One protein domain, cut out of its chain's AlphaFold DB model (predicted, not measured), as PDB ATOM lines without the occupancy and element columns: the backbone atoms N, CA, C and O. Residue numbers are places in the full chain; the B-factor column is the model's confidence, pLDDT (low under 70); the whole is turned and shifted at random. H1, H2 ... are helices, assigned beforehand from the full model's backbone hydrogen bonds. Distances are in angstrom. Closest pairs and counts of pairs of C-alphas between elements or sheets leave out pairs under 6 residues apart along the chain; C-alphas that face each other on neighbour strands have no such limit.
ATOM      1  N   GLU A  43     -33.182 108.718  43.518       67.38
ATOM      2  CA  GLU A  43     -32.968 109.368  42.220       67.38
ATOM      3  C   GLU A  43     -32.501 110.829  42.331       67.38
ATOM      4  O   GLU A  43     -31.923 111.355  41.389       67.38
ATOM      5  N   GLU A  44     -32.701 111.478  43.481       75.56
ATOM      6  CA  GLU A  44     -32.343 112.880  43.741       75.56
ATOM      7  C   GLU A  44     -30.978 113.066  44.434       75.56
ATOM      8  O   GLU A  44     -30.571 114.197  44.713       75.56
ATOM      9  N   LEU A  45     -30.226 111.986  44.702       78.44
ATOM     10  CA  LEU A  45     -28.901 112.086  45.335       78.44
ATOM     11  C   LEU A  45     -27.940 112.988  44.548       78.44
ATOM     12  O   LEU A  45     -27.112 113.675  45.144       78.44
ATOM     13  N   TRP A  46     -28.073 113.060  43.224       82.50
ATOM     14  CA  TRP A  46     -27.172 113.851  42.386       82.50
ATOM     15  C   TRP A  46     -27.186 115.355  42.691       82.50
ATOM     16  O   TRP A  46     -26.193 116.026  42.400       82.50
ATOM     17  N   ARG A  47     -28.272 115.887  43.277       83.62
ATOM     18  CA  ARG A  47     -28.387 117.306  43.662       83.62
ATOM     19  C   ARG A  47     -27.697 117.630  44.981       83.62
ATOM     20  O   ARG A  47     -27.314 118.773  45.199       83.62
ATOM     21  N   THR A  48     -27.598 116.646  45.872       86.25
ATOM     22  CA  THR A  48     -27.151 116.838  47.261       86.25
ATOM     23  C   THR A  48     -25.749 116.295  47.510       86.25
ATOM     24  O   THR A  48     -25.088 116.710  48.459       86.25
ATOM     25  N   LYS A  49     -25.278 115.369  46.670       91.00
ATOM     26  CA  LYS A  49     -23.953 114.761  46.791       91.00
ATOM     27  C   LYS A  49     -22.880 115.582  46.086       91.00
ATOM     28  O   LYS A  49     -23.085 116.090  44.984       91.00
ATOM     29  N   SER A  50     -21.713 115.658  46.726       91.25
ATOM     30  CA  SER A  50     -20.529 116.328  46.192       91.25
ATOM     31  C   SER A  50     -19.976 115.607  44.961       91.25
ATOM     32  O   SER A  50     -20.214 114.415  44.752       91.25
ATOM     33  N   ASN A  51     -19.183 116.322  44.159       89.75
ATOM     34  CA  ASN A  51     -18.476 115.718  43.032       89.75
ATOM     35  C   ASN A  51     -17.508 114.609  43.493       89.75
ATOM     36  O   ASN A  51     -17.413 113.569  42.849       89.75
ATOM     37  N   GLU A  52     -16.864 114.778  44.652       93.44
ATOM     38  CA  GLU A  52     -15.997 113.757  45.258       93.44
ATOM     39  C   GLU A  52     -16.737 112.447  45.541       93.44
ATOM     40  O   GLU A  52     -16.221 111.368  45.251       93.44
ATOM     41  N   TRP A  53     -17.965 112.527  46.067       95.38
ATOM     42  CA  TRP A  53     -18.791 111.342  46.296       95.38
ATOM     43  C   TRP A  53     -19.081 110.615  44.977       95.38
ATOM     44  O   TRP A  53     -18.872 109.409  44.891       95.38
ATOM     45  N   LYS A  54     -19.453 111.350  43.924       94.75
ATOM     46  CA  LYS A  54     -19.738 110.785  42.591       94.75
ATOM     47  C   LYS A  54     -18.510 110.109  41.973       94.75
ATOM     48  O   LYS A  54     -18.614 109.021  41.416       94.75
ATOM     49  N   VAL A  55     -17.332 110.720  42.123       95.75
ATOM     50  CA  VAL A  55     -16.051 110.131  41.701       95.75
ATOM     51  C   VAL A  55     -15.734 108.855  42.487       95.75
ATOM     52  O   VAL A  55     -15.184 107.906  41.928       95.75
ATOM     53  N   ASN A  56     -16.076 108.796  43.775       96.31
ATOM     54  CA  ASN A  56     -15.886 107.588  44.575       96.31
ATOM     55  C   ASN A  56     -16.855 106.466  44.176       96.31
ATOM     56  O   ASN A  56     -16.418 105.321  44.095       96.31
ATOM     57  N   GLU A  57     -18.111 106.778  43.849       96.12
ATOM     58  CA  GLU A  57     -19.054 105.791  43.299       96.12
ATOM     59  C   GLU A  57     -18.535 105.179  41.992       96.12
ATOM     60  O   GLU A  57     -18.580 103.961  41.822       96.12
ATOM     61  N   TRP A  58     -17.945 105.993  41.108       97.12
ATOM     62  CA  TRP A  58     -17.287 105.493  39.896       97.12
ATOM     63  C   TRP A  58     -16.157 104.511  40.215       97.12
ATOM     64  O   TRP A  58     -16.107 103.418  39.656       97.12
ATOM     65  N   LYS A  59     -15.267 104.862  41.153       97.44
ATOM     66  CA  LYS A  59     -14.155 103.987  41.564       97.44
ATOM     67  C   LYS A  59     -14.649 102.663  42.148       97.44
ATOM     68  O   LYS A  59     -14.066 101.617  41.871       97.44
ATOM     69  N   LEU A  60     -15.707 102.700  42.961       97.31
ATOM     70  CA  LEU A  60     -16.317 101.500  43.535       97.31
ATOM     71  C   LEU A  60     -16.936 100.617  42.451       97.31
ATOM     72  O   LEU A  60     -16.717  99.405  42.450       97.31
ATOM     73  N   TRP A  61     -17.665 101.223  41.513       97.81
ATOM     74  CA  TRP A  61     -18.248 100.515  40.380       97.81
ATOM     75  C   TRP A  61     -17.177  99.892  39.475       97.81
ATOM     76  O   TRP A  61     -17.293  98.718  39.114       97.81
ATOM     77  N   LEU A  62     -16.108 100.630  39.160       96.94
ATOM     78  CA  LEU A  62     -15.014 100.142  38.322       96.94
ATOM     79  C   LEU A  62     -14.311  98.953  38.983       96.94
ATOM     80  O   LEU A  62     -14.178  97.905  38.361       96.94
ATOM     81  N   LYS A  63     -13.978  99.057  40.276       96.81
ATOM     82  CA  LYS A  63     -13.382  97.954  41.044       96.81
ATOM     83  C   LYS A  63     -14.273  96.709  41.071       96.81
ATOM     84  O   LYS A  63     -13.795  95.594  40.891       96.81
ATOM     85  N   LYS A  64     -15.583  96.880  41.276       96.69
ATOM     86  CA  LYS A  64     -16.534  95.761  41.210       96.69
ATOM     87  C   LYS A  64     -16.530  95.116  39.821       96.69
ATOM     88  O   LYS A  64     -16.541  93.895  39.707       96.69
ATOM     89  N   THR A  65     -16.487  95.934  38.775       97.12
ATOM     90  CA  THR A  65     -16.452  95.475  37.382       97.12
ATOM     91  C   THR A  65     -15.156  94.723  37.062       97.12
ATOM     92  O   THR A  65     -15.194  93.722  36.351       97.12
ATOM     93  N   GLU A  66     -14.021  95.137  37.632       95.62
ATOM     94  CA  GLU A  66     -12.747  94.409  37.556       95.62
ATOM     95  C   GLU A  66     -12.820  93.025  38.211       95.62
ATOM     96  O   GLU A  66     -12.241  92.064  37.700       95.62
ATOM     97  N   ASP A  67     -13.536  92.896  39.328       95.19
ATOM     98  CA  ASP A  67     -13.746  91.604  39.980       95.19
ATOM     99  C   ASP A  67     -14.670  90.698  39.152       95.19
ATOM    100  O   ASP A  67     -14.327  89.544  38.891       95.19
ATOM    101  N   GLU A  68     -15.784  91.231  38.643       96.19
ATOM    102  CA  GLU A  68     -16.702  90.509  37.748       96.19
ATOM    103  C   GLU A  68     -16.028  90.094  36.426       96.19
ATOM    104  O   GLU A  68     -16.334  89.040  35.859       96.19
ATOM    105  N   PHE A  69     -15.069  90.889  35.938       95.81
ATOM    106  CA  PHE A  69     -14.275  90.542  34.762       95.81
ATOM    107  C   PHE A  69     -13.493  89.241  34.959       95.81
ATOM    108  O   PHE A  69     -13.362  88.475  34.007       95.81
ATOM    109  N   LYS A  70     -12.998  88.940  36.167       93.81
ATOM    110  CA  LYS A  70     -12.219  87.713  36.424       93.81
ATOM    111  C   LYS A  70     -13.049  86.459  36.153       93.81
ATOM    112  O   LYS A  70     -12.568  85.526  35.509       93.81
ATOM    113  N   GLU A  71     -14.302  86.456  36.599       94.38
ATOM    114  CA  GLU A  71     -15.244  85.356  36.368       94.38
ATOM    115  C   GLU A  71     -15.618  85.250  34.888       94.38
ATOM    116  O   GLU A  71     -15.576  84.170  34.290       94.38
ATOM    117  N   PHE A  72     -15.918  86.390  34.263       94.88
ATOM    118  CA  PHE A  72     -16.211  86.440  32.838       94.88
ATOM    119  C   PHE A  72     -15.026  85.939  31.994       94.88
ATOM    120  O   PHE A  72     -15.211  85.125  31.085       94.88
ATOM    121  N   TYR A  73     -13.803  86.351  32.319       92.50
ATOM    122  CA  TYR A  73     -12.590  85.924  31.630       92.50
ATOM    123  C   TYR A  73     -12.347  84.420  31.766       92.50
ATOM    124  O   TYR A  73     -12.005  83.772  30.777       92.50
ATOM    125  N   ALA A  74     -12.589  83.836  32.943       92.06
ATOM    126  CA  ALA A  74     -12.521  82.386  33.115       92.06
ATOM    127  C   ALA A  74     -13.490  81.658  32.165       92.06
ATOM    128  O   ALA A  74     -13.126  80.650  31.557       92.06
ATOM    129  N   SER A  75     -14.693  82.209  31.956       92.62
ATOM    130  CA  SER A  75     -15.646  81.663  30.983       92.62
ATOM    131  C   SER A  75     -15.157  81.786  29.531       92.62
ATOM    132  O   SER A  75     -15.356  80.867  28.737       92.62
ATOM    133  N   LEU A  76     -14.477  82.885  29.172       91.50
ATOM    134  CA  LEU A  76     -13.871  83.050  27.847       91.50
ATOM    135  C   LEU A  76     -12.728  82.062  27.617       91.50
ATOM    136  O   LEU A  76     -12.626  81.490  26.533       91.50
ATOM    137  N   ASP A  77     -11.874  81.855  28.616       89.94
ATOM    138  CA  ASP A  77     -10.761  80.908  28.538       89.94
ATOM    139  C   ASP A  77     -11.266  79.469  28.340       89.94
ATOM    140  O   ASP A  77     -10.730  78.717  27.524       89.94
ATOM    141  N   GLU A  78     -12.365  79.108  29.001       90.69
ATOM    142  CA  GLU A  78     -13.016  77.811  28.810       90.69
ATOM    143  C   GLU A  78     -13.614  77.655  27.402       90.69
ATOM    144  O   GLU A  78     -13.480  76.606  26.768       90.69
ATOM    145  N   VAL A  79     -14.203  78.720  26.851       90.62
ATOM    146  CA  VAL A  79     -14.666  78.741  25.453       90.62
ATOM    147  C   VAL A  79     -13.493  78.544  24.486       90.62
ATOM    148  O   VAL A  79     -13.604  77.733  23.564       90.62
ATOM    149  N   LYS A  80     -12.354  79.221  24.711       90.50
ATOM    150  CA  LYS A  80     -11.130  79.041  23.908       90.50
ATOM    151  C   LYS A  80     -10.666  77.579  23.958       90.50
ATOM    152  O   LYS A  80     -10.466  76.969  22.908       90.50
ATOM    153  N   LYS A  81     -10.551  76.992  25.156       90.00
ATOM    154  CA  LYS A  81     -10.145  75.585  25.364       90.00
ATOM    155  C   LYS A  81     -11.023  74.602  24.599       90.00
ATOM    156  O   LYS A  81     -10.506  73.761  23.858       90.00
ATOM    157  N   ASN A  82     -12.339  74.713  24.762       90.69
ATOM    158  CA  ASN A  82     -13.287  73.793  24.140       90.69
ATOM    159  C   ASN A  82     -13.264  73.908  22.617       90.69
ATOM    160  O   ASN A  82     -13.146  72.895  21.925       90.69
ATOM    161  N   TRP A  83     -13.224  75.132  22.091       91.50
ATOM    162  CA  TRP A  83     -13.136  75.357  20.652       91.50
ATOM    163  C   TRP A  83     -11.860  74.755  20.037       91.50
ATOM    164  O   TRP A  83     -11.919  74.135  18.970       91.50
ATOM    165  N   ILE A  84     -10.707  74.883  20.711       90.19
ATOM    166  CA  ILE A  84      -9.429  74.295  20.265       90.19
ATOM    167  C   ILE A  84      -9.513  72.762  20.248       90.19
ATOM    168  O   ILE A  84      -9.047  72.115  19.301       90.19
ATOM    169  N   LYS A  85     -10.115  72.170  21.287       87.56
ATOM    170  CA  LYS A  85     -10.304  70.719  21.405       87.56
ATOM    171  C   LYS A  85     -11.174  70.178  20.270       87.56
ATOM    172  O   LYS A  85     -10.779  69.217  19.612       87.56
ATOM    173  N   GLU A  86     -12.309  70.819  20.008       85.56
ATOM    174  CA  GLU A  86     -13.249  70.428  18.952       85.56
ATOM    175  C   GLU A  86     -12.633  70.576  17.559       85.56
ATOM    176  O   GLU A  86     -12.626  69.624  16.776       85.56
ATOM    177  N   ASN A  87     -12.012  71.719  17.256       79.25
ATOM    178  CA  ASN A  87     -11.402  71.957  15.942       79.25
ATOM    179  C   ASN A  87     -10.151  71.108  15.681       79.25
ATOM    180  O   ASN A  87      -9.777  70.910  14.523       79.25
ATOM    181  N   GLY A  88      -9.542  70.532  16.723       73.44
ATOM    182  CA  GLY A  88      -8.497  69.515  16.598       73.44
ATOM    183  C   GLY A  88      -8.887  68.322  15.720       73.44
ATOM    184  O   GLY A  88      -8.007  67.711  15.112       73.44
ATOM    185  N   GLN A 151      -8.028  81.011   8.774       92.88
ATOM    186  CA  GLN A 151      -9.494  80.965   8.841       92.88
ATOM    187  C   GLN A 151      -9.973  80.478  10.212       92.88
ATOM    188  O   GLN A 151     -10.887  81.058  10.795       92.88
ATOM    189  N   LYS A 152      -9.340  79.434  10.756       91.75
ATOM    190  CA  LYS A 152      -9.641  78.921  12.096       91.75
ATOM    191  C   LYS A 152      -9.370  79.978  13.174       91.75
ATOM    192  O   LYS A 152     -10.225  80.208  14.022       91.75
ATOM    193  N   GLU A 153      -8.250  80.682  13.099       90.19
ATOM    194  CA  GLU A 153      -7.901  81.777  14.015       90.19
ATOM    195  C   GLU A 153      -8.890  82.952  13.951       90.19
ATOM    196  O   GLU A 153      -9.297  83.489  14.986       90.19
ATOM    197  N   SER A 154      -9.353  83.300  12.747       90.50
ATOM    198  CA  SER A 154     -10.396  84.309  12.549       90.50
ATOM    199  C   SER A 154     -11.733  83.888  13.169       90.50
ATOM    200  O   SER A 154     -12.373  84.695  13.840       90.50
ATOM    201  N   LEU A 155     -12.129  82.617  13.021       91.25
ATOM    202  CA  LEU A 155     -13.344  82.082  13.643       91.25
ATOM    203  C   LEU A 155     -13.265  82.088  15.172       91.25
ATOM    204  O   LEU A 155     -14.241  82.447  15.830       91.25
ATOM    205  N   LEU A 156     -12.113  81.721  15.742       90.44
ATOM    206  CA  LEU A 156     -11.895  81.812  17.184       90.44
ATOM    207  C   LEU A 156     -12.002  83.265  17.661       90.44
ATOM    208  O   LEU A 156     -12.715  83.529  18.624       90.44
ATOM    209  N   SER A 157     -11.358  84.207  16.970       89.62
ATOM    210  CA  SER A 157     -11.449  85.634  17.312       89.62
ATOM    211  C   SER A 157     -12.895  86.131  17.276       89.62
ATOM    212  O   SER A 157     -13.357  86.736  18.240       89.62
ATOM    213  N   ALA A 158     -13.649  85.790  16.226       91.38
ATOM    214  CA  ALA A 158     -15.058  86.156  16.107       91.38
ATOM    215  C   ALA A 158     -15.916  85.580  17.249       91.38
ATOM    216  O   ALA A 158     -16.754  86.287  17.807       91.38
ATOM    217  N   LEU A 159     -15.686  84.321  17.642       92.12
ATOM    218  CA  LEU A 159     -16.382  83.690  18.768       92.12
ATOM    219  C   LEU A 159     -16.141  84.436  20.088       92.12
ATOM    220  O   LEU A 159     -17.056  84.568  20.903       92.12
ATOM    221  N   ILE A 160     -14.919  84.923  20.298       91.75
ATOM    222  CA  ILE A 160     -14.575  85.708  21.483       91.75
ATOM    223  C   ILE A 160     -15.231  87.089  21.429       91.75
ATOM    224  O   ILE A 160     -15.848  87.482  22.417       91.75
ATOM    225  N   SER A 161     -15.193  87.783  20.287       91.69
ATOM    226  CA  SER A 161     -15.864  89.081  20.107       91.69
ATOM    227  C   SER A 161     -17.365  89.009  20.399       91.69
ATOM    228  O   SER A 161     -17.888  89.848  21.129       91.69
ATOM    229  N   VAL A 162     -18.045  87.945  19.952       93.50
ATOM    230  CA  VAL A 162     -19.481  87.714  20.221       93.50
ATOM    231  C   VAL A 162     -19.808  87.670  21.719       93.50
ATOM    232  O   VAL A 162     -20.931  87.981  22.107       93.50
ATOM    233  N   LYS A 163     -18.855  87.299  22.577       93.56
ATOM    234  CA  LYS A 163     -19.039  87.291  24.037       93.56
ATOM    235  C   LYS A 163     -18.533  88.575  24.688       93.56
ATOM    236  O   LYS A 163     -19.179  89.090  25.597       93.56
ATOM    237  N   TRP A 164     -17.388  89.076  24.239       95.50
ATOM    238  CA  TRP A 164     -16.720  90.239  24.813       95.50
ATOM    239  C   TRP A 164     -17.458  91.551  24.544       95.50
ATOM    240  O   TRP A 164     -17.692  92.322  25.476       95.50
ATOM    241  N   ASP A 165     -17.871  91.793  23.298       94.69
ATOM    242  CA  ASP A 165     -18.470  93.071  22.910       94.69
ATOM    243  C   ASP A 165     -19.805  93.338  23.625       94.69
ATOM    244  O   ASP A 165     -19.984  94.441  24.150       94.69
ATOM    245  N   PRO A 166     -20.726  92.363  23.758       96.31
ATOM    246  CA  PRO A 166     -21.933  92.577  24.547       96.31
ATOM    247  C   PRO A 166     -21.638  92.779  26.032       96.31
ATOM    248  O   PRO A 166     -22.300  93.591  26.673       96.31
ATOM    249  N   TRP A 167     -20.645  92.073  26.586       96.81
ATOM    250  CA  TRP A 167     -20.303  92.182  28.003       96.81
ATOM    251  C   TRP A 167     -19.810  93.590  28.353       96.81
ATOM    252  O   TRP A 167     -20.360  94.216  29.260       96.81
ATOM    253  N   LYS A 168     -18.848  94.136  27.593       95.19
ATOM    254  CA  LYS A 168     -18.315  95.485  27.851       95.19
ATOM    255  C   LYS A 168     -19.385  96.563  27.659       95.19
ATOM    256  O   LYS A 168     -19.506  97.469  28.482       95.19
ATOM    257  N   VAL A 169     -20.221  96.438  26.625       95.62
ATOM    258  CA  VAL A 169     -21.345  97.362  26.410       95.62
ATOM    259  C   VAL A 169     -22.329  97.284  27.574       95.62
ATOM    260  O   VAL A 169     -22.682  98.316  28.136       95.62
ATOM    261  N   SER A 170     -22.733  96.079  27.982       96.81
ATOM    262  CA  SER A 170     -23.677  95.881  29.085       96.81
ATOM    263  C   SER A 170     -23.157  96.470  30.391       96.81
ATOM    264  O   SER A 170     -23.908  97.145  31.088       96.81
ATOM    265  N   LYS A 171     -21.877  96.263  30.717       97.12
ATOM    266  CA  LYS A 171     -21.278  96.796  31.944       97.12
ATOM    267  C   LYS A 171     -21.296  98.317  31.954       97.12
ATOM    268  O   LYS A 171     -21.823  98.916  32.886       97.12
ATOM    269  N   PHE A 172     -20.827  98.963  30.892       95.94
ATOM    270  CA  PHE A 172     -20.852 100.424  30.852       95.94
ATOM    271  C   PHE A 172     -22.282 100.996  30.874       95.94
ATOM    272  O   PHE A 172     -22.525 102.047  31.464       95.94
ATOM    273  N   GLN A 173     -23.256 100.286  30.293       95.38
ATOM    274  CA  GLN A 173     -24.669 100.661  30.398       95.38
ATOM    275  C   GLN A 173     -25.220 100.516  31.824       95.38
ATOM    276  O   GLN A 173     -25.988 101.374  32.255       95.38
ATOM    277  N   GLU A 174     -24.809  99.499  32.589       95.31
ATOM    278  CA  GLU A 174     -25.158  99.396  34.016       95.31
ATOM    279  C   GLU A 174     -24.717 100.651  34.780       95.31
ATOM    280  O   GLU A 174     -25.511 101.196  35.540       95.31
ATOM    281  N   TRP A 175     -23.509 101.172  34.525       96.12
ATOM    282  CA  TRP A 175     -23.052 102.438  35.114       96.12
ATOM    283  C   TRP A 175     -23.939 103.624  34.716       96.12
ATOM    284  O   TRP A 175     -24.437 104.356  35.572       96.12
ATOM    285  N   LYS A 176     -24.175 103.805  33.410       93.19
ATOM    286  CA  LYS A 176     -24.968 104.925  32.869       93.19
ATOM    287  C   LYS A 176     -26.431 104.918  33.333       93.19
ATOM    288  O   LYS A 176     -27.089 105.955  33.278       93.19
ATOM    289  N   THR A 177     -26.940 103.774  33.787       92.56
ATOM    290  CA  THR A 177     -28.335 103.599  34.223       92.56
ATOM    291  C   THR A 177     -28.520 103.600  35.742       92.56
ATOM    292  O   THR A 177     -29.649 103.452  36.213       92.56
ATOM    293  N   ILE A 178     -27.458 103.835  36.525       92.62
ATOM    294  CA  ILE A 178     -27.586 104.066  37.971       92.62
ATOM    295  C   ILE A 178     -28.494 105.277  38.211       92.62
ATOM    296  O   ILE A 178     -28.305 106.328  37.602       92.62
ATOM    297  N   GLY A 179     -29.467 105.136  39.120       90.56
ATOM    298  CA  GLY A 179     -30.577 106.083  39.289       90.56
ATOM    299  C   GLY A 179     -30.152 107.551  39.393       90.56
ATOM    300  O   GLY A 179     -30.641 108.383  38.630       90.56
ATOM    301  N   TRP A 180     -29.208 107.878  40.281       93.25
ATOM    302  CA  TRP A 180     -28.730 109.257  40.437       93.25
ATOM    303  C   TRP A 180     -27.959 109.752  39.204       93.25
ATOM    304  O   TRP A 180     -28.161 110.892  38.784       93.25
ATOM    305  N   LYS A 181     -27.110 108.905  38.603       93.50
ATOM    306  CA  LYS A 181     -26.278 109.274  37.450       93.50
ATOM    307  C   LYS A 181     -27.138 109.511  36.217       93.50
ATOM    308  O   LYS A 181     -27.005 110.546  35.577       93.50
ATOM    309  N   PHE A 182     -28.063 108.602  35.929       92.88
ATOM    310  CA  PHE A 182     -28.988 108.735  34.809       92.88
ATOM    311  C   PHE A 182     -29.784 110.042  34.894       92.88
ATOM    312  O   PHE A 182     -29.908 110.770  33.910       92.88
ATOM    313  N   LYS A 183     -30.299 110.379  36.082       92.44
ATOM    314  CA  LYS A 183     -31.067 111.614  36.301       92.44
ATOM    315  C   LYS A 183     -30.214 112.864  36.142       92.44
ATOM    316  O   LYS A 183     -30.676 113.829  35.533       92.44
ATOM    317  N   GLU A 184     -28.986 112.837  36.649       93.62
ATOM    318  CA  GLU A 184     -28.018 113.914  36.458       93.62
ATOM    319  C   GLU A 184     -27.672 114.112  34.978       93.62
ATOM    320  O   GLU A 184     -27.748 115.235  34.479       93.62
ATOM    321  N   ASP A 185     -27.356 113.029  34.265       93.00
ATOM    322  CA  ASP A 185     -27.012 113.055  32.844       93.00
ATOM    323  C   ASP A 185     -28.193 113.602  32.023       93.00
ATOM    324  O   ASP A 185     -28.018 114.522  31.223       93.00
ATOM    325  N   VAL A 186     -29.421 113.120  32.259       91.62
ATOM    326  CA  VAL A 186     -30.639 113.635  31.603       91.62
ATOM    327  C   VAL A 186     -30.844 115.121  31.889       91.62
ATOM    328  O   VAL A 186     -31.169 115.887  30.976       91.62
ATOM    329  N   TYR A 187     -30.650 115.548  33.140       90.88
ATOM    330  CA  TYR A 187     -30.771 116.949  33.518       90.88
ATOM    331  C   TYR A 187     -29.761 117.814  32.756       90.88
ATOM    332  O   TYR A 187     -30.161 118.774  32.091       90.88
ATOM    333  N   TRP A 188     -28.469 117.493  32.816       90.62
ATOM    334  CA  TRP A 188     -27.442 118.324  32.190       90.62
ATOM    335  C   TRP A 188     -27.479 118.274  30.669       90.62
ATOM    336  O   TRP A 188     -27.303 119.320  30.047       90.62
ATOM    337  N   MET A 189     -27.790 117.126  30.059       88.38
ATOM    338  CA  MET A 189     -28.017 117.048  28.613       88.38
ATOM    339  C   MET A 189     -29.148 117.993  28.203       88.38
ATOM    340  O   MET A 189     -28.935 118.882  27.380       88.38
ATOM    341  N   ARG A 190     -30.324 117.890  28.837       85.94
ATOM    342  CA  ARG A 190     -31.468 118.755  28.512       85.94
ATOM    343  C   ARG A 190     -31.123 120.238  28.656       85.94
ATOM    344  O   ARG A 190     -31.406 121.024  27.759       85.94
ATOM    345  N   ASN A 191     -30.491 120.632  29.757       82.31
ATOM    346  CA  ASN A 191     -30.176 122.045  29.975       82.31
ATOM    347  C   ASN A 191     -28.971 122.541  29.149       82.31
ATOM    348  O   ASN A 191     -28.822 123.742  28.969       82.31
ATOM    349  N   THR A 192     -28.129 121.654  28.610       77.44
ATOM    350  CA  THR A 192     -27.047 122.047  27.687       77.44
ATOM    351  C   THR A 192     -27.562 122.239  26.258       77.44
ATOM    352  O   THR A 192     -27.074 123.118  25.557       77.44
ATOM    353  N   PHE A 193     -28.543 121.443  25.817       70.25
ATOM    354  CA  PHE A 193     -29.067 121.500  24.446       70.25
ATOM    355  C   PHE A 193     -30.134 122.578  24.220       70.25
ATOM    356  O   PHE A 193     -30.245 123.085  23.107       70.25
ATOM    357  N   TYR A 194     -30.928 122.916  25.240       64.19
ATOM    358  CA  TYR A 194     -32.156 123.703  25.056       64.19
ATOM    359  C   TYR A 194     -32.163 125.072  25.750       64.19
ATOM    360  O   TYR A 194     -33.193 125.745  25.724       64.19
ATOM    361  N   MET A 195     -31.065 125.499  26.383       60.53
ATOM    362  CA  MET A 195     -31.067 126.738  27.170       60.53
ATOM    363  C   MET A 195     -30.535 127.942  26.363       60.53
ATOM    364  O   MET A 195     -29.546 127.786  25.641       60.53
ATOM    365  N   PRO A 196     -31.171 129.132  26.446       57.97
ATOM    366  CA  PRO A 196     -30.732 130.329  25.723       57.97
ATOM    367  C   PRO A 196     -29.363 130.822  26.205       57.97
ATOM    368  O   PRO A 196     -28.899 130.424  27.273       57.97
ATOM    369  N   VAL A 197     -28.744 131.730  25.440       60.25
ATOM    370  CA  VAL A 197     -27.502 132.419  25.828       60.25
ATOM    371  C   VAL A 197     -27.670 133.024  27.221       60.25
ATOM    372  O   VAL A 197     -28.513 133.886  27.451       60.25
ATOM    373  N   ILE A 198     -26.872 132.507  28.146       62.12
ATOM    374  CA  ILE A 198     -26.946 132.791  29.570       62.12
ATOM    375  C   ILE A 198     -26.083 134.030  29.870       62.12
ATOM    376  O   ILE A 198     -24.883 134.002  29.573       62.12
ATOM    377  N   ASP A 199     -26.665 135.073  30.476       67.44
ATOM    378  CA  ASP A 199     -25.935 136.270  30.932       67.44
ATOM    379  C   ASP A 199     -24.869 135.953  32.010       67.44
ATOM    380  O   ASP A 199     -24.778 134.827  32.507       67.44
ATOM    381  N   ASP A 200     -24.039 136.933  32.377       73.56
ATOM    382  CA  ASP A 200     -22.949 136.760  33.354       73.56
ATOM    383  C   ASP A 200     -23.370 136.992  34.818       73.56
ATOM    384  O   ASP A 200     -22.544 137.326  35.672       73.56
ATOM    385  N   SER A 201     -24.651 136.799  35.151       73.50
ATOM    386  CA  SER A 201     -25.093 136.839  36.548       73.50
ATOM    387  C   SER A 201     -24.420 135.746  37.404       73.50
ATOM    388  O   SER A 201     -24.044 134.678  36.905       73.50
ATOM    389  N   PRO A 202     -24.271 135.959  38.726       70.69
ATOM    390  CA  PRO A 202     -23.656 134.978  39.622       70.69
ATOM    391  C   PRO A 202     -24.313 133.588  39.589       70.69
ATOM    392  O   PRO A 202     -23.599 132.587  39.594       70.69
ATOM    393  N   GLN A 203     -25.650 133.506  39.485       69.62
ATOM    394  CA  GLN A 203     -26.354 132.217  39.379       69.62
ATOM    395  C   GLN A 203     -25.980 131.469  38.094       69.62
ATOM    396  O   GLN A 203     -25.826 130.248  38.074       69.62
ATOM    397  N   ASN A 204     -25.794 132.222  37.016       77.56
ATOM    398  CA  ASN A 204     -25.425 131.699  35.717       77.56
ATOM    399  C   ASN A 204     -23.967 131.234  35.666       77.56
ATOM    400  O   ASN A 204     -23.658 130.243  34.998       77.56
ATOM    401  N   LYS A 205     -23.079 131.891  36.418       79.56
ATOM    402  CA  LYS A 205     -21.702 131.434  36.622       79.56
ATOM    403  C   LYS A 205     -21.654 130.104  37.384       79.56
ATOM    404  O   LYS A 205     -21.044 129.158  36.892       79.56
ATOM    405  N   GLU A 206     -22.367 129.994  38.505       81.00
ATOM    406  CA  GLU A 206     -22.453 128.752  39.293       81.00
ATOM    407  C   GLU A 206     -23.047 127.594  38.470       81.00
ATOM    408  O   GLU A 206     -22.576 126.455  38.519       81.00
ATOM    409  N   PHE A 207     -24.065 127.879  37.653       82.69
ATOM    410  CA  PHE A 207     -24.649 126.899  36.740       82.69
ATOM    411  C   PHE A 207     -23.638 126.398  35.693       82.69
ATOM    412  O   PHE A 207     -23.527 125.186  35.474       82.69
ATOM    413  N   LYS A 208     -22.884 127.313  35.059       83.69
ATOM    414  CA  LYS A 208     -21.820 126.981  34.091       83.69
ATOM    415  C   LYS A 208     -20.736 126.115  34.745       83.69
ATOM    416  O   LYS A 208     -20.317 125.125  34.148       83.69
ATOM    417  N   GLU A 209     -20.321 126.447  35.966       87.25
ATOM    418  CA  GLU A 209     -19.325 125.688  36.734       87.25
ATOM    419  C   GLU A 209     -19.790 124.250  37.000       87.25
ATOM    420  O   GLU A 209     -19.108 123.309  36.595       87.25
ATOM    421  N   LYS A 210     -20.998 124.054  37.543       87.69
ATOM    422  CA  LYS A 210     -21.553 122.708  37.801       87.69
ATOM    423  C   LYS A 210     -21.736 121.876  36.528       87.69
ATOM    424  O   LYS A 210     -21.485 120.670  36.528       87.69
ATOM    425  N   CYS A 211     -22.145 122.507  35.426       88.69
ATOM    426  CA  CYS A 211     -22.230 121.843  34.124       88.69
ATOM    427  C   CYS A 211     -20.845 121.386  33.635       88.69
ATOM    428  O   CYS A 211     -20.692 120.269  33.137       88.69
ATOM    429  N   ASN A 212     -19.823 122.229  33.801       89.56
ATOM    430  CA  ASN A 212     -18.452 121.890  33.434       89.56
ATOM    431  C   ASN A 212     -17.886 120.758  34.303       89.56
ATOM    432  O   ASN A 212     -17.256 119.856  33.756       89.56
ATOM    433  N   GLU A 213     -18.155 120.752  35.611       91.50
ATOM    434  CA  GLU A 213     -17.777 119.650  36.506       91.50
ATOM    435  C   GLU A 213     -18.388 118.318  36.057       91.50
ATOM    436  O   GLU A 213     -17.688 117.307  35.973       91.50
ATOM    437  N   TRP A 214     -19.680 118.316  35.710       94.00
ATOM    438  CA  TRP A 214     -20.352 117.140  35.160       94.00
ATOM    439  C   TRP A 214     -19.690 116.659  33.859       94.00
ATOM    440  O   TRP A 214     -19.346 115.481  33.757       94.00
ATOM    441  N   LYS A 215     -19.435 117.559  32.898       92.44
ATOM    442  CA  LYS A 215     -18.773 117.217  31.622       92.44
ATOM    443  C   LYS A 215     -17.375 116.645  31.828       92.44
ATOM    444  O   LYS A 215     -17.007 115.668  31.179       92.44
ATOM    445  N   GLN A 216     -16.586 117.259  32.708       94.75
ATOM    446  CA  GLN A 216     -15.236 116.796  33.018       94.75
ATOM    447  C   GLN A 216     -15.262 115.409  33.655       94.75
ATOM    448  O   GLN A 216     -14.477 114.548  33.260       94.75
ATOM    449  N   ARG A 217     -16.191 115.171  34.588       95.56
ATOM    450  CA  ARG A 217     -16.362 113.860  35.209       95.56
ATOM    451  C   ARG A 217     -16.787 112.804  34.189       95.56
ATOM    452  O   ARG A 217     -16.149 111.763  34.123       95.56
ATOM    453  N   ASP A 218     -17.797 113.070  33.360       94.25
ATOM    454  CA  ASP A 218     -18.272 112.092  32.368       94.25
ATOM    455  C   ASP A 218     -17.191 111.742  31.332       94.25
ATOM    456  O   ASP A 218     -17.023 110.577  30.952       94.25
ATOM    457  N   LYS A 219     -16.391 112.741  30.935       95.81
ATOM    458  CA  LYS A 219     -15.209 112.539  30.096       95.81
ATOM    459  C   LYS A 219     -14.173 111.654  30.794       95.81
ATOM    460  O   LYS A 219     -13.735 110.674  30.200       95.81
ATOM    461  N   MET A 220     -13.821 111.962  32.042       97.19
ATOM    462  CA  MET A 220     -12.866 111.178  32.831       97.19
ATOM    463  C   MET A 220     -13.316 109.718  32.987       97.19
ATOM    464  O   MET A 220     -12.515 108.812  32.783       97.19
ATOM    465  N   GLU A 221     -14.586 109.480  33.326       97.38
ATOM    466  CA  GLU A 221     -15.164 108.134  33.455       97.38
ATOM    467  C   GLU A 221     -15.053 107.358  32.133       97.38
ATOM    468  O   GLU A 221     -14.585 106.221  32.100       97.38
ATOM    469  N   THR A 222     -15.417 107.997  31.017       96.62
ATOM    470  CA  THR A 222     -15.352 107.392  29.680       96.62
ATOM    471  C   THR A 222     -13.913 107.071  29.264       96.62
ATOM    472  O   THR A 222     -13.647 105.999  28.723       96.62
ATOM    473  N   GLU A 223     -12.965 107.971  29.527       97.88
ATOM    474  CA  GLU A 223     -11.545 107.751  29.238       97.88
ATOM    475  C   GLU A 223     -10.968 106.613  30.083       97.88
ATOM    476  O   GLU A 223     -10.298 105.733  29.546       97.88
ATOM    477  N   GLN A 224     -11.267 106.582  31.385       97.88
ATOM    478  CA  GLN A 224     -10.822 105.504  32.269       97.88
ATOM    479  C   GLN A 224     -11.385 104.151  31.835       97.88
ATOM    480  O   GLN A 224     -10.631 103.183  31.753       97.88
ATOM    481  N   TRP A 225     -12.672 104.094  31.483       97.81
ATOM    482  CA  TRP A 225     -13.296 102.891  30.938       97.81
ATOM    483  C   TRP A 225     -12.608 102.404  29.664       97.81
ATOM    484  O   TRP A 225     -12.232 101.239  29.566       97.81
ATOM    485  N   ASN A 226     -12.410 103.294  28.690       97.31
ATOM    486  CA  ASN A 226     -11.816 102.931  27.406       97.31
ATOM    487  C   ASN A 226     -10.360 102.482  27.554       97.31
ATOM    488  O   ASN A 226      -9.949 101.521  26.901       97.31
ATOM    489  N   ASN A 227      -9.593 103.139  28.424       97.31
ATOM    490  CA  ASN A 227      -8.220 102.742  28.724       97.31
ATOM    491  C   ASN A 227      -8.181 101.349  29.355       97.31
ATOM    492  O   ASN A 227      -7.418 100.496  28.905       97.31
ATOM    493  N   TRP A 228      -9.051 101.100  30.335       96.94
ATOM    494  CA  TRP A 228      -9.163  99.799  30.984       96.94
ATOM    495  C   TRP A 228      -9.576  98.696  29.998       96.94
ATOM    496  O   TRP A 228      -8.925  97.657  29.916       96.94
ATOM    497  N   ILE A 229     -10.588  98.937  29.158       96.50
ATOM    498  CA  ILE A 229     -10.999  98.006  28.097       96.50
ATOM    499  C   ILE A 229      -9.857  97.725  27.119       96.50
ATOM    500  O   ILE A 229      -9.625  96.568  26.780       96.50
ATOM    501  N   THR A 230      -9.118  98.753  26.702       95.00
ATOM    502  CA  THR A 230      -7.975  98.603  25.789       95.00
ATOM    503  C   THR A 230      -6.877  97.739  26.409       95.00
ATOM    504  O   THR A 230      -6.315  96.866  25.746       95.00
ATOM    505  N   GLU A 231      -6.577  97.941  27.693       94.25
ATOM    506  CA  GLU A 231      -5.617  97.117  28.428       94.25
ATOM    507  C   GLU A 231      -6.056  95.647  28.461       94.25
ATOM    508  O   GLU A 231      -5.272  94.747  28.143       94.25
ATOM    509  N   ILE A 232      -7.327  95.398  28.775       92.56
ATOM    510  CA  ILE A 232      -7.904  94.055  28.810       92.56
ATOM    511  C   ILE A 232      -7.873  93.398  27.428       92.56
ATOM    512  O   ILE A 232      -7.495  92.230  27.293       92.56
ATOM    513  N   GLU A 233      -8.230  94.141  26.383       92.00
ATOM    514  CA  GLU A 233      -8.219  93.645  25.012       92.00
ATOM    515  C   GLU A 233      -6.814  93.210  24.590       92.00
ATOM    516  O   GLU A 233      -6.640  92.099  24.086       92.00
ATOM    517  N   ASN A 234      -5.804  94.024  24.889       89.19
ATOM    518  CA  ASN A 234      -4.410  93.726  24.574       89.19
ATOM    519  C   ASN A 234      -3.852  92.547  25.386       89.19
ATOM    520  O   ASN A 234      -3.114  91.717  24.852       89.19
ATOM    521  N   ASN A 235      -4.208  92.449  26.668       86.56
ATOM    522  CA  ASN A 235      -3.607  91.474  27.580       86.56
ATOM    523  C   ASN A 235      -4.318  90.113  27.595       86.56
ATOM    524  O   ASN A 235      -3.677  89.098  27.885       86.56
ATOM    525  N   HIS A 236      -5.614  90.071  27.277       81.69
ATOM    526  CA  HIS A 236      -6.467  88.906  27.532       81.69
ATOM    527  C   HIS A 236      -7.313  88.476  26.330       81.69
ATOM    528  O   HIS A 236      -7.390  87.281  26.017       81.69
ATOM    529  N   VAL A 237      -7.969  89.424  25.657       79.12
ATOM    530  CA  VAL A 237      -8.930  89.106  24.586       79.12
ATOM    531  C   VAL A 237      -8.190  88.743  23.303       79.12
ATOM    532  O   VAL A 237      -8.336  87.614  22.826       79.12
ATOM    533  N   ASN A 238      -7.345  89.661  22.825       78.00
ATOM    534  CA  ASN A 238      -6.613  89.577  21.559       78.00
ATOM    535  C   ASN A 238      -5.279  88.841  21.688       78.00
ATOM    536  O   ASN A 238      -4.656  88.501  20.685       78.00
ATOM    537  N   LYS A 239      -4.815  88.603  22.919       77.94
ATOM    538  CA  LYS A 239      -3.571  87.881  23.153       77.94
ATOM    539  C   LYS A 239      -3.700  86.434  22.688       77.94
ATOM    540  O   LYS A 239      -4.639  85.723  23.066       77.94
ATOM    541  N   ASP A 240      -2.698  85.995  21.931       71.94
ATOM    542  CA  ASP A 240      -2.565  84.607  21.507       71.94
ATOM    543  C   ASP A 240      -2.647  83.663  22.708       71.94
ATOM    544  O   ASP A 240      -1.887  83.757  23.677       71.94
ATOM    545  N   CYS A 241      -3.582  82.718  22.635       81.12
ATOM    546  CA  CYS A 241      -3.724  81.692  23.654       81.12
ATOM    547  C   CYS A 241      -2.528  80.722  23.558       81.12
ATOM    548  O   CYS A 241      -2.325  80.120  22.498       81.12
ATOM    549  N   PRO A 242      -1.764  80.477  24.642       86.44
ATOM    550  CA  PRO A 242      -0.637  79.537  24.614       86.44
ATOM    551  C   PRO A 242      -1.032  78.133  24.141       86.44
ATOM    552  O   PRO A 242      -0.257  77.441  23.480       86.44
ATOM    553  N   GLN A 243      -2.263  77.716  24.439       87.25
ATOM    554  CA  GLN A 243      -2.805  76.435  23.996       87.25
ATOM    555  C   GLN A 243      -3.059  76.414  22.489       87.25
ATOM    556  O   GLN A 243      -2.784  75.404  21.848       87.25
ATOM    557  N   TRP A 244      -3.521  77.528  21.912       89.44
ATOM    558  CA  TRP A 244      -3.668  77.673  20.465       89.44
ATOM    559  C   TRP A 244      -2.308  77.633  19.771       89.44
ATOM    560  O   TRP A 244      -2.137  76.898  18.802       89.44
ATOM    561  N   ALA A 245      -1.305  78.333  20.308       90.38
ATOM    562  CA  ALA A 245       0.060  78.285  19.784       90.38
ATOM    563  C   ALA A 245       0.642  76.859  19.822       90.38
ATOM    564  O   ALA A 245       1.187  76.376  18.824       90.38
ATOM    565  N   LYS A 246       0.469  76.151  20.947       91.88
ATOM    566  CA  LYS A 246       0.861  74.741  21.088       91.88
ATOM    567  C   LYS A 246       0.135  73.855  20.071       91.88
ATOM    568  O   LYS A 246       0.783  73.088  19.364       91.88
ATOM    569  N   TRP A 247      -1.182  74.009  19.947       92.38
ATOM    570  CA  TRP A 247      -1.997  73.265  18.989       92.38
ATOM    571  C   TRP A 247      -1.548  73.516  17.543       92.38
ATOM    572  O   TRP A 247      -1.316  72.555  16.810       92.38
ATOM    573  N   LYS A 248      -1.327  74.779  17.138       92.56
ATOM    574  CA  LYS A 248      -0.842  75.146  15.792       92.56
ATOM    575  C   LYS A 248       0.463  74.423  15.472       92.56
ATOM    576  O   LYS A 248       0.587  73.823  14.405       92.56
ATOM    577  N   LYS A 249       1.414  74.430  16.412       94.00
ATOM    578  CA  LYS A 249       2.703  73.742  16.265       94.00
ATOM    579  C   LYS A 249       2.525  72.232  16.085       94.00
ATOM    580  O   LYS A 249       3.069  71.658  15.146       94.00
ATOM    581  N   GLU A 250       1.749  71.595  16.960       94.12
ATOM    582  CA  GLU A 250       1.514  70.147  16.920       94.12
ATOM    583  C   GLU A 250       0.818  69.709  15.627       94.12
ATOM    584  O   GLU A 250       1.230  68.734  14.996       94.12
ATOM    585  N   LYS A 251      -0.222  70.431  15.199       94.19
ATOM    586  CA  LYS A 251      -0.966  70.083  13.983       94.19
ATOM    587  C   LYS A 251      -0.182  70.385  12.711       94.19
ATOM    588  O   LYS A 251      -0.267  69.600  11.772       94.19
ATOM    589  N   THR A 252       0.635  71.438  12.702       95.62
ATOM    590  CA  THR A 252       1.530  71.730  11.570       95.62
ATOM    591  C   THR A 252       2.557  70.616  11.387       95.62
ATOM    592  O   THR A 252       2.731  70.139  10.277       95.62
ATOM    593  N   ALA A 253       3.126  70.079  12.471       96.06
ATOM    594  CA  ALA A 253       4.035  68.933  12.375       96.06
ATOM    595  C   ALA A 253       3.362  67.677  11.776       96.06
ATOM    596  O   ALA A 253       3.980  66.942  11.001       96.06
ATOM    597  N   ILE A 254       2.087  67.429  12.106       95.00
ATOM    598  CA  ILE A 254       1.300  66.342  11.498       95.00
ATOM    599  C   ILE A 254       1.105  66.601  10.000       95.00
ATOM    600  O   ILE A 254       1.329  65.700   9.188       95.00
ATOM    601  N   PHE A 255       0.718  67.826   9.638       97.06
ATOM    602  CA  PHE A 255       0.544  68.237   8.250       97.06
ATOM    603  C   PHE A 255       1.843  68.107   7.443       97.06
ATOM    604  O   PHE A 255       1.821  67.521   6.367       97.06
ATOM    605  N   ASP A 256       2.981  68.557   7.970       96.94
ATOM    606  CA  ASP A 256       4.282  68.512   7.288       96.94
ATOM    607  C   ASP A 256       4.747  67.077   7.009       96.94
ATOM    608  O   ASP A 256       5.279  66.760   5.934       96.94
ATOM    609  N   LYS A 257       4.513  66.178   7.972       97.00
ATOM    610  CA  LYS A 257       4.787  64.747   7.808       97.00
ATOM    611  C   LYS A 257       3.889  64.137   6.735       97.00
ATOM    612  O   LYS A 257       4.363  63.360   5.898       97.00
ATOM    613  N   TRP A 258       2.603  64.483   6.752       97.94
ATOM    614  CA  TRP A 258       1.652  64.031   5.744       97.94
ATOM    615  C   TRP A 258       2.009  64.571   4.357       97.94
ATOM    616  O   TRP A 258       2.118  63.775   3.431       97.94
ATOM    617  N   SER A 259       2.263  65.872   4.208       97.50
ATOM    618  CA  SER A 259       2.507  66.530   2.919       97.50
ATOM    619  C   SER A 259       3.743  65.963   2.227       97.50
ATOM    620  O   SER A 259       3.698  65.629   1.045       97.50
ATOM    621  N   THR A 260       4.819  65.738   2.985       97.06
ATOM    622  CA  THR A 260       6.039  65.087   2.491       97.06
ATOM    623  C   THR A 260       5.750  63.660   2.016       97.06
ATOM    624  O   THR A 260       6.159  63.262   0.924       97.06
ATOM    625  N   SER A 261       5.003  62.885   2.807       97.62
ATOM    626  CA  SER A 261       4.641  61.506   2.449       97.62
ATOM    627  C   SER A 261       3.724  61.458   1.222       97.62
ATOM    628  O   SER A 261       3.906  60.627   0.330       97.62
ATOM    629  N   PHE A 262       2.768  62.381   1.149       98.25
ATOM    630  CA  PHE A 262       1.818  62.518   0.057       98.25
ATOM    631  C   PHE A 262       2.530  62.885  -1.246       98.25
ATOM    632  O   PHE A 262       2.366  62.177  -2.235       98.25
ATOM    633  N   ILE A 263       3.411  63.890  -1.241       97.81
ATOM    634  CA  ILE A 263       4.234  64.261  -2.403       97.81
ATOM    635  C   ILE A 263       5.046  63.068  -2.914       97.81
ATOM    636  O   ILE A 263       5.022  62.770  -4.109       97.81
ATOM    637  N   ASN A 264       5.706  62.332  -2.017       97.75
ATOM    638  CA  ASN A 264       6.462  61.137  -2.395       97.75
ATOM    639  C   ASN A 264       5.570  60.068  -3.046       97.75
ATOM    640  O   ASN A 264       6.003  59.381  -3.976       97.75
ATOM    641  N   SER A 265       4.319  59.938  -2.595       97.81
ATOM    642  CA  SER A 265       3.347  59.028  -3.208       97.81
ATOM    643  C   SER A 265       2.928  59.479  -4.613       97.81
ATOM    644  O   SER A 265       2.887  58.649  -5.524       97.81
ATOM    645  N   LEU A 266       2.720  60.787  -4.823       97.56
ATOM    646  CA  LEU A 266       2.415  61.361  -6.139       97.56
ATOM    647  C   LEU A 266       3.565  61.123  -7.122       97.56
ATOM    648  O   LEU A 266       3.327  60.759  -8.273       97.56
ATOM    649  N   ILE A 267       4.808  61.276  -6.649       97.19
ATOM    650  CA  ILE A 267       6.021  61.017  -7.430       97.19
ATOM    651  C   ILE A 267       6.117  59.548  -7.831       97.19
ATOM    652  O   ILE A 267       6.270  59.241  -9.012       97.19
ATOM    653  N   ARG A 268       5.993  58.630  -6.867       97.00
ATOM    654  CA  ARG A 268       6.084  57.185  -7.122       97.00
ATOM    655  C   ARG A 268       5.013  56.709  -8.101       97.00
ATOM    656  O   ARG A 268       5.303  55.899  -8.975       97.00
ATOM    657  N   GLY A 269       3.792  57.224  -7.962       96.06
ATOM    658  CA  GLY A 269       2.673  56.911  -8.848       96.06
ATOM    659  C   GLY A 269       2.693  57.651 -10.186       96.06
ATOM    660  O   GLY A 269       1.790  57.437 -10.990       96.06
TER     661      GLY A 269
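Overview. This is residues 43 to 88 and 151 to 269 of the 277 residues of the protein "Tryptophan-rich protein" of Plasmodium ovale (malaria parasite P. ovale) (UniProt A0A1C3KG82). Picture a long, slender rod of helices: H2, H3 and H5 run lengthwise as a thin bundle, H6 goes on in nearly the same direction beyond it, and its residues 252 to 268 stick out at one end. Toward the other end, H4 stands crosswise to H3, with the short H1 beside it. The printed part has 165 residues with six named helices, H1 to H6 in order along the chain, and no named strand; the class is all helix. The whole is extended, with a radius of gyration of the C-alphas of 25.9 A and spans of 96 by 31 by 18 A.

Arrangement. Start at H1, residues 45 to 48, which touches residues 180 to 184 alone of H4, residues 179 to 193; the closest C-alphas, of Trp 46 and Trp 180, are 5.2 A apart. Next comes the hub, H2, residues 51 to 87, with a kink of 28 degrees near residue 69. It touches H3, residues 151 to 176, at a shallow tilt of 22 degrees, opposite ways, closest at C-alphas 76 and 160, 6.9 A apart. H2 also touches H5, residues 202 to 237, at a shallow tilt of 22 degrees, the same way, closest at C-alphas 58 and 221, 7.3 A apart. H2, H3 and H5 form an up and down bundle, each running against the one before it. With residues 81 to 84 alone, H2 touches residues 243 to 247 of H6, residues 242 to 268; C-alphas 84 and 244 are closest, at 6.7 A. H4 is about perpendicular to H3, at 86 degrees, and close but not clearly touching, with closest C-alphas 176 and 182 at 5.9 A. In H4, H5 and H6 every O i to N i+4 pair is within hydrogen-bond range, in H2 31 of 33 and in H3 20 of 22; H1 is too short for such a pair.

Along the chain. Find C-alpha 45 at (-28.901, 112.086, 45.335), where H1 begins. From C-alpha 51 at (-18.476, 115.718, 43.032), H2 runs 52.0 A. H3 measures 37.3 A, H4 21.5 A, H5 50.5 A and H6 39.4 A, ending at C-alpha 268, (6.084, 57.185, -7.122).

Size, cuts and confidence. The C-alphas farthest apart, of Ser 201 and Arg 268, are 96.0 A apart. Residues 89 to 150 are not printed; C-alphas 88 and 151 stand 13.9 A apart across this cut. Of the links that are printed whole, none is long. The pLDDT is under 70 at residue 43, residues 194 to 199 and residue 203.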